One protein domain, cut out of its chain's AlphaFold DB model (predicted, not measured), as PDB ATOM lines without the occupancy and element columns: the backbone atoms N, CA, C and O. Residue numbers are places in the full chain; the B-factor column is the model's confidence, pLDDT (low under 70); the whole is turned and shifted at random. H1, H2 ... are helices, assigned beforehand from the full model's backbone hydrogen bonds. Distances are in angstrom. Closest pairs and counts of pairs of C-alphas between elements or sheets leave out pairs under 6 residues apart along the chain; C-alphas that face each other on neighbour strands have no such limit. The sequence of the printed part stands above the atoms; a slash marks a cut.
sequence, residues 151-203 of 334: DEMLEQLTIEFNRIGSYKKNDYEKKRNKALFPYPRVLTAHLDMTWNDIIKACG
ATOM      1  N   ASP A 151     407.702 475.208 361.260       78.62
ATOM      2  CA  ASP A 151     408.571 474.102 361.673       78.62
ATOM      3  C   ASP A 151     408.224 473.609 363.089       78.62
ATOM      4  O   ASP A 151     407.950 472.427 363.285       78.62
ATOM      5  N   GLU A 152     408.071 474.529 364.048       76.44
ATOM      6  CA  GLU A 152     407.644 474.209 365.420       76.44
ATOM      7  C   GLU A 152     406.249 473.556 365.461       76.44
ATOM      8  O   GLU A 152     405.996 472.638 366.242       76.44
ATOM      9  N   MET A 153     405.315 473.998 364.610       82.69
ATOM     10  CA  MET A 153     403.984 473.393 364.514       82.69
ATOM     11  C   MET A 153     404.064 471.952 364.003       82.69
ATOM     12  O   MET A 153     403.342 471.093 364.507       82.69
ATOM     13  N   LEU A 154     404.921 471.669 363.018       87.75
ATOM     14  CA  LEU A 154     405.105 470.319 362.477       87.75
ATOM     15  C   LEU A 154     405.744 469.373 363.504       87.75
ATOM     16  O   LEU A 154     405.315 468.221 363.618       87.75
ATOM     17  N   GLU A 155     406.692 469.858 364.308       84.75
ATOM     18  CA  GLU A 155     407.256 469.104 365.434       84.75
ATOM     19  C   GLU A 155     406.184 468.766 366.479       84.75
ATOM     20  O   GLU A 155     406.001 467.603 366.847       84.75
ATOM     21  N   GLN A 156     405.396 469.759 366.903       83.50
ATOM     22  CA  GLN A 156     404.316 469.549 367.871       83.50
ATOM     23  C   GLN A 156     403.216 468.629 367.326       83.50
ATOM     24  O   GLN A 156     402.692 467.784 368.055       83.50
ATOM     25  N   LEU A 157     402.884 468.738 366.037       87.06
ATOM     26  CA  LEU A 157     401.950 467.824 365.383       87.06
ATOM     27  C   LEU A 157     402.483 466.393 365.352       87.06
ATOM     28  O   LEU A 157     401.701 465.469 365.543       87.06
ATOM     29  N   THR A 158     403.790 466.197 365.173       90.69
ATOM     30  CA  THR A 158     404.416 464.867 365.225       90.69
ATOM     31  C   THR A 158     404.217 464.225 366.597       90.69
ATOM     32  O   THR A 158     403.762 463.084 366.696       90.69
ATOM     33  N   ILE A 159     404.457 464.983 367.671       87.50
ATOM     34  CA  ILE A 159     404.210 464.536 369.052       87.50
ATOM     35  C   ILE A 159     402.727 464.191 369.247       87.50
ATOM     36  O   ILE A 159     402.389 463.151 369.817       87.50
ATOM     37  N   GLU A 160     401.828 465.030 368.736       89.12
ATOM     38  CA  GLU A 160     400.387 464.830 368.870       89.12
ATOM     39  C   GLU A 160     399.881 463.616 368.081       89.12
ATOM     40  O   GLU A 160     399.051 462.856 368.585       89.12
ATOM     41  N   PHE A 161     400.394 463.374 366.874       89.12
ATOM     42  CA  PHE A 161     400.073 462.174 366.102       89.12
ATOM     43  C   PHE A 161     400.560 460.906 366.802       89.12
ATOM     44  O   PHE A 161     399.811 459.927 366.854       89.12
ATOM     45  N   ASN A 162     401.746 460.941 367.415       87.38
ATOM     46  CA  ASN A 162     402.261 459.836 368.223       87.38
ATOM     47  C   ASN A 162     401.382 459.575 369.455       87.38
ATOM     48  O   ASN A 162     401.041 458.425 369.728       87.38
ATOM     49  N   ARG A 163     400.921 460.626 370.148       91.38
ATOM     50  CA  ARG A 163     399.974 460.506 371.274       91.38
ATOM     51  C   ARG A 163     398.630 459.909 370.844       91.38
ATOM     52  O   ARG A 163     398.032 459.125 371.576       91.38
ATOM     53  N   ILE A 164     398.123 460.310 369.679       89.12
ATOM     54  CA  ILE A 164     396.851 459.816 369.129       89.12
ATOM     55  C   ILE A 164     396.989 458.380 368.600       89.12
ATOM     56  O   ILE A 164     396.001 457.637 368.594       89.12
ATOM     57  N   GLY A 165     398.189 458.001 368.151       83.19
ATOM     58  CA  GLY A 165     398.493 456.717 367.522       83.19
ATOM     59  C   GLY A 165     397.905 456.570 366.113       83.19
ATOM     60  O   GLY A 165     397.718 455.453 365.637       83.19
ATOM     61  N   SER A 166     397.534 457.673 365.456       83.31
ATOM     62  CA  SER A 166     396.916 457.663 364.124       83.31
ATOM     63  C   SER A 166     397.141 458.983 363.395       83.31
ATOM     64  O   SER A 166     396.990 460.055 363.975       83.31
ATOM     65  N   TYR A 167     397.410 458.892 362.091       84.50
ATOM     66  CA  TYR A 167     397.533 460.029 361.168       84.50
ATOM     67  C   TYR A 167     396.222 460.312 360.406       84.50
ATOM     68  O   TYR A 167     396.148 461.212 359.561       84.50
ATOM     69  N   LYS A 168     395.151 459.545 360.674       80.12
ATOM     70  CA  LYS A 168     393.854 459.742 360.016       80.12
ATOM     71  C   LYS A 168     393.223 461.049 360.487       80.12
ATOM     72  O   LYS A 168     393.069 461.290 361.683       80.12
ATOM     73  N   LYS A 169     392.740 461.850 359.533       80.38
ATOM     74  CA  LYS A 169     392.085 463.141 359.795       80.38
ATOM     75  C   LYS A 169     390.926 463.041 360.798       80.38
ATOM     76  O   LYS A 169     390.841 463.850 361.714       80.38
ATOM     77  N   ASN A 170     390.076 462.019 360.669       80.00
ATOM     78  CA  ASN A 170     388.944 461.803 361.580       80.00
ATOM     79  C   ASN A 170     389.386 461.483 363.016       80.00
ATOM     80  O   ASN A 170     388.735 461.912 363.969       80.00
ATOM     81  N   ASP A 171     390.475 460.730 363.180       80.81
ATOM     82  CA  ASP A 171     390.997 460.381 364.504       80.81
ATOM     83  C   ASP A 171     391.616 461.611 365.165       80.81
ATOM     84  O   ASP A 171     391.347 461.879 366.338       80.81
ATOM     85  N   TYR A 172     392.348 462.408 364.384       85.38
ATOM     86  CA  TYR A 172     392.867 463.699 364.813       85.38
ATOM     87  C   TYR A 172     391.750 464.644 365.273       85.38
ATOM     88  O   TYR A 172     391.787 465.170 366.384       85.38
ATOM     89  N   GLU A 173     390.696 464.821 364.474       81.06
ATOM     90  CA  GLU A 173     389.581 465.704 364.833       81.06
ATOM     91  C   GLU A 173     388.900 465.299 366.145       81.06
ATOM     92  O   GLU A 173     388.540 466.172 366.939       81.06
ATOM     93  N   LYS A 174     388.757 463.995 366.401       83.75
ATOM     94  CA  LYS A 174     388.123 463.480 367.621       83.75
ATOM     95  C   LYS A 174     389.027 463.567 368.847       83.75
ATOM     96  O   LYS A 174     388.537 463.901 369.924       83.75
ATOM     97  N   LYS A 175     390.313 463.240 368.694       84.31
ATOM     98  CA  LYS A 175     391.223 462.985 369.819       84.31
ATOM     99  C   LYS A 175     392.204 464.116 370.111       84.31
ATOM    100  O   LYS A 175     392.824 464.059 371.172       84.31
ATOM    101  N   ARG A 176     392.367 465.114 369.232       85.88
ATOM    102  CA  ARG A 176     393.339 466.205 369.430       85.88
ATOM    103  C   ARG A 176     393.120 466.968 370.735       85.88
ATOM    104  O   ARG A 176     391.981 467.179 371.163       85.88
ATOM    105  N   ASN A 177     394.200 467.484 371.306       79.94
ATOM    106  CA  ASN A 177     394.121 468.473 372.367       79.94
ATOM    107  C   ASN A 177     393.574 469.792 371.795       79.94
ATOM    108  O   ASN A 177     394.290 470.568 371.171       79.94
ATOM    109  N   LYS A 178     392.284 470.053 372.030       77.62
ATOM    110  CA  LYS A 178     391.558 471.212 371.480       77.62
ATOM    111  C   LYS A 178     392.079 472.568 371.973       77.62
ATOM    112  O   LYS A 178     391.741 473.574 371.356       77.62
ATOM    113  N   ALA A 179     392.841 472.602 373.069       65.44
ATOM    114  CA  ALA A 179     393.417 473.835 373.600       65.44
ATOM    115  C   ALA A 179     394.679 474.259 372.835       65.44
ATOM    116  O   ALA A 179     394.905 475.452 372.654       65.44
ATOM    117  N   LEU A 180     395.473 473.290 372.369       62.00
ATOM    118  CA  LEU A 180     396.756 473.529 371.700       62.00
ATOM    119  C   LEU A 180     396.672 473.365 370.178       62.00
ATOM    120  O   LEU A 180     397.338 474.082 369.437       62.00
ATOM    121  N   PHE A 181     395.823 472.452 369.706       77.44
ATOM    122  CA  PHE A 181     395.779 472.040 368.311       77.44
ATOM    123  C   PHE A 181     394.454 472.411 367.623       77.44
ATOM    124  O   PHE A 181     393.367 471.965 368.028       77.44
ATOM    125  N   PRO A 182     394.509 473.216 366.548       79.25
ATOM    126  CA  PRO A 182     393.320 473.661 365.837       79.25
ATOM    127  C   PRO A 182     392.725 472.566 364.939       79.25
ATOM    128  O   PRO A 182     393.239 471.457 364.813       79.25
ATOM    129  N   TYR A 183     391.593 472.870 364.302       79.94
ATOM    130  CA  TYR A 183     390.988 471.966 363.323       79.94
ATOM    131  C   TYR A 183     391.866 471.817 362.067       79.94
ATOM    132  O   TYR A 183     392.527 472.781 361.675       79.94
ATOM    133  N   PRO A 184     391.790 470.678 361.350       80.06
ATOM    134  CA  PRO A 184     392.570 470.438 360.136       80.06
ATOM    135  C   PRO A 184     392.507 471.548 359.088       80.06
ATOM    136  O   PRO A 184     393.532 471.903 358.529       80.06
ATOM    137  N   ARG A 185     391.327 472.141 358.851       71.44
ATOM    138  CA  ARG A 185     391.167 473.258 357.897       71.44
ATOM    139  C   ARG A 185     392.050 474.459 358.249       71.44
ATOM    140  O   ARG A 185     392.521 475.165 357.365       71.44
ATOM    141  N   VAL A 186     392.228 474.706 359.541       73.50
ATOM    142  CA  VAL A 186     393.027 475.821 360.042       73.50
ATOM    143  C   VAL A 186     394.514 475.492 359.937       73.50
ATOM    144  O   VAL A 186     395.284 476.348 359.529       73.50
ATOM    145  N   LEU A 187     394.906 474.239 360.199       75.75
ATOM    146  CA  LEU A 187     396.280 473.776 359.976       75.75
ATOM    147  C   LEU A 187     396.697 473.863 358.514       75.75
ATOM    148  O   LEU A 187     397.774 474.367 358.226       75.75
ATOM    149  N   THR A 188     395.848 473.410 357.589       77.56
ATOM    150  CA  THR A 188     396.166 473.451 356.155       77.56
ATOM    151  C   THR A 188     396.335 474.879 355.649       77.56
ATOM    152  O   THR A 188     397.203 475.130 354.825       77.56
ATOM    153  N   ALA A 189     395.535 475.816 356.171       68.44
ATOM    154  CA  ALA A 189     395.650 477.232 355.835       68.44
ATOM    155  C   ALA A 189     396.887 477.886 356.471       68.44
ATOM    156  O   ALA A 189     397.531 478.711 355.839       68.44
ATOM    157  N   HIS A 190     397.219 477.516 357.712       75.25
ATOM    158  CA  HIS A 190     398.367 478.072 358.430       75.25
ATOM    159  C   HIS A 190     399.711 477.576 357.885       75.25
ATOM    160  O   HIS A 190     400.660 478.344 357.772       75.25
ATOM    161  N   LEU A 191     399.801 476.288 357.548       76.12
ATOM    162  CA  LEU A 191     401.043 475.651 357.098       76.12
ATOM    163  C   LEU A 191     401.278 475.778 355.590       76.12
ATOM    164  O   LEU A 191     402.373 475.449 355.125       76.12
ATOM    165  N   ASP A 192     400.263 476.237 354.855       79.56
ATOM    166  CA  ASP A 192     400.212 476.243 353.391       79.56
ATOM    167  C   ASP A 192     400.539 474.858 352.808       79.56
ATOM    168  O   ASP A 192     401.460 474.655 352.018       79.56
ATOM    169  N   MET A 193     399.841 473.845 353.326       80.88
ATOM    170  CA  MET A 193     400.079 472.434 353.021       80.88
ATOM    171  C   MET A 193     398.757 471.676 352.988       80.88
ATOM    172  O   MET A 193     397.845 471.946 353.775       80.88
ATOM    173  N   THR A 194     398.651 470.666 352.122       82.56
ATOM    174  CA  THR A 194     397.513 469.743 352.198       82.56
ATOM    175  C   THR A 194     397.632 468.867 353.448       82.56
ATOM    176  O   THR A 194     398.726 468.646 353.966       82.56
ATOM    177  N   TRP A 195     396.518 468.301 353.931       82.94
ATOM    178  CA  TRP A 195     396.550 467.371 355.074       82.94
ATOM    179  C   TRP A 195     397.533 466.215 354.852       82.94
ATOM    180  O   TRP A 195     398.229 465.797 355.773       82.94
ATOM    181  N   ASN A 196     397.619 465.729 353.613       81.25
ATOM    182  CA  ASN A 196     398.513 464.636 353.268       81.25
ATOM    183  C   ASN A 196     399.986 465.058 353.271       81.25
ATOM    184  O   ASN A 196     400.849 464.215 353.495       81.25
ATOM    185  N   ASP A 197     400.290 466.324 352.997       84.50
ATOM    186  CA  ASP A 197     401.663 466.825 353.058       84.50
ATOM    187  C   ASP A 197     402.068 467.094 354.509       84.50
ATOM    188  O   ASP A 197     403.209 466.837 354.878       84.50
ATOM    189  N   ILE A 198     401.119 467.515 355.354       86.69
ATOM    190  CA  ILE A 198     401.324 467.678 356.799       86.69
ATOM    191  C   ILE A 198     401.691 466.336 357.435       86.69
ATOM    192  O   ILE A 198     402.735 466.228 358.067       86.69
ATOM    193  N   ILE A 199     400.889 465.284 357.229       88.00
ATOM    194  CA  ILE A 199     401.205 463.965 357.803       88.00
ATOM    195  C   ILE A 199     402.511 463.389 357.235       88.00
ATOM    196  O   ILE A 199     403.209 462.679 357.952       88.00
ATOM    197  N   LYS A 200     402.865 463.715 355.980       84.75
ATOM    198  CA  LYS A 200     404.155 463.336 355.383       84.75
ATOM    199  C   LYS A 200     405.313 464.005 356.119       84.75
ATOM    200  O   LYS A 200     406.270 463.332 356.481       84.75
ATOM    201  N   ALA A 201     405.207 465.312 356.349       86.69
ATOM    202  CA  ALA A 201     406.201 466.080 357.089       86.69
ATOM    203  C   ALA A 201     406.315 465.625 358.554       86.69
ATOM    204  O   ALA A 201     407.403 465.662 359.113       86.69
ATOM    205  N   CYS A 202     405.229 465.116 359.144       87.81
ATOM    206  CA  CYS A 202     405.220 464.525 360.485       87.81
ATOM    207  C   CYS A 202     405.662 463.046 360.535       87.81
ATOM    208  O   CYS A 202     405.393 462.369 361.523       87.81
ATOM    209  N   GLY A 203     406.294 462.513 359.482       81.94
ATOM    210  CA  GLY A 203     406.896 461.173 359.500       81.94
ATOM    211  C   GLY A 203     405.952 460.011 359.171       81.94
ATOM    212  O   GLY A 203     406.286 458.855 359.420       81.94
TER     213      GLY A 203
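Overview. This is residues 151 to 203 of the 334 residues of the protein "Bifunctional DNA-binding transcriptional regulator/antitoxin component of YhaV-PrlF toxin-antitoxin module" of Scopulibacillus darangshiensis (UniProt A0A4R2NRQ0). This is a small rounded cluster of four helices in two pairs, the helices of each pair set at a large angle to each other: H1 and H2 meet near the end of H1, and H3 and H4 meet beside the tight link that joins them. H1, the longest, makes one side of the cluster, and the link of residues 176 to 183 leads from the H1 and H2 pair over to H3. The printed part has 53 residues, with four named helices in the order H1, H2, H3, H4 and no named strand; its class is all helix. It is compact, with a radius of gyration of the C-alphas of 9.7 A, and spans 23 by 20 by 19 A.

Along the chain. H1 covers residues 151 to 164 and is 19.9 A long from first to last C-alpha; C-alpha 151 stands at (408.571, 474.102, 361.673) and C-alpha 164 at (396.851, 459.816, 369.129). H2 covers residues 169 to 175 and is 10.1 A long. H3 covers residues 184 to 191, 10.4 A long. H4 covers residues 195 to 201, 9.9 A long, and its last C-alpha, that of Ala 201, stands at (406.201, 466.080, 357.089).

Arrangement. H1 touches H2 with residues 161 to 164 alone; the closest C-alphas, those of Ile 164 and Lys 175, are 6.5 A apart. Their lines are only just about perpendicular, at 71 degrees. H2 and H3 are close but not clearly touching, with the closest C-alphas, those of Glu 173 and Pro 184, 7.3 A apart; they are about perpendicular at 74 degrees. H3 touches H4, and the closest C-alphas, those of Thr 188 and Trp 195, are 6.2 A apart. These two run the same way at a steep tilt of 52 degrees. H4 is close to but not clearly touching H1, with the C-alphas of Leu 154 and Ala 201 the closest at 6.9 A, and the two are about perpendicular at 79 degrees. H4 is also close to but not clearly touching H2, through the C-alphas of Lys 169 and Trp 195 at 7.8 A. H1 and H3 are near each other. In H1, H2, H3 and H4 every O i to N i+4 pair is within hydrogen-bond range.

Size, cuts and confidence. The two C-alphas farthest apart, those of Gly 165 and Asp 192, are 24.2 A apart. The first and last printed C-alphas, those of Asp 151 and Gly 203, are 13.2 A apart. The printed part has no cut. The links from H1 to H2 and from H3 to H4 are tight, the link from H2 to H3 is short, and no link is long. The mean pLDDT of the printed part is 81.6; residues 179 to 180 and residue 189 are under 70.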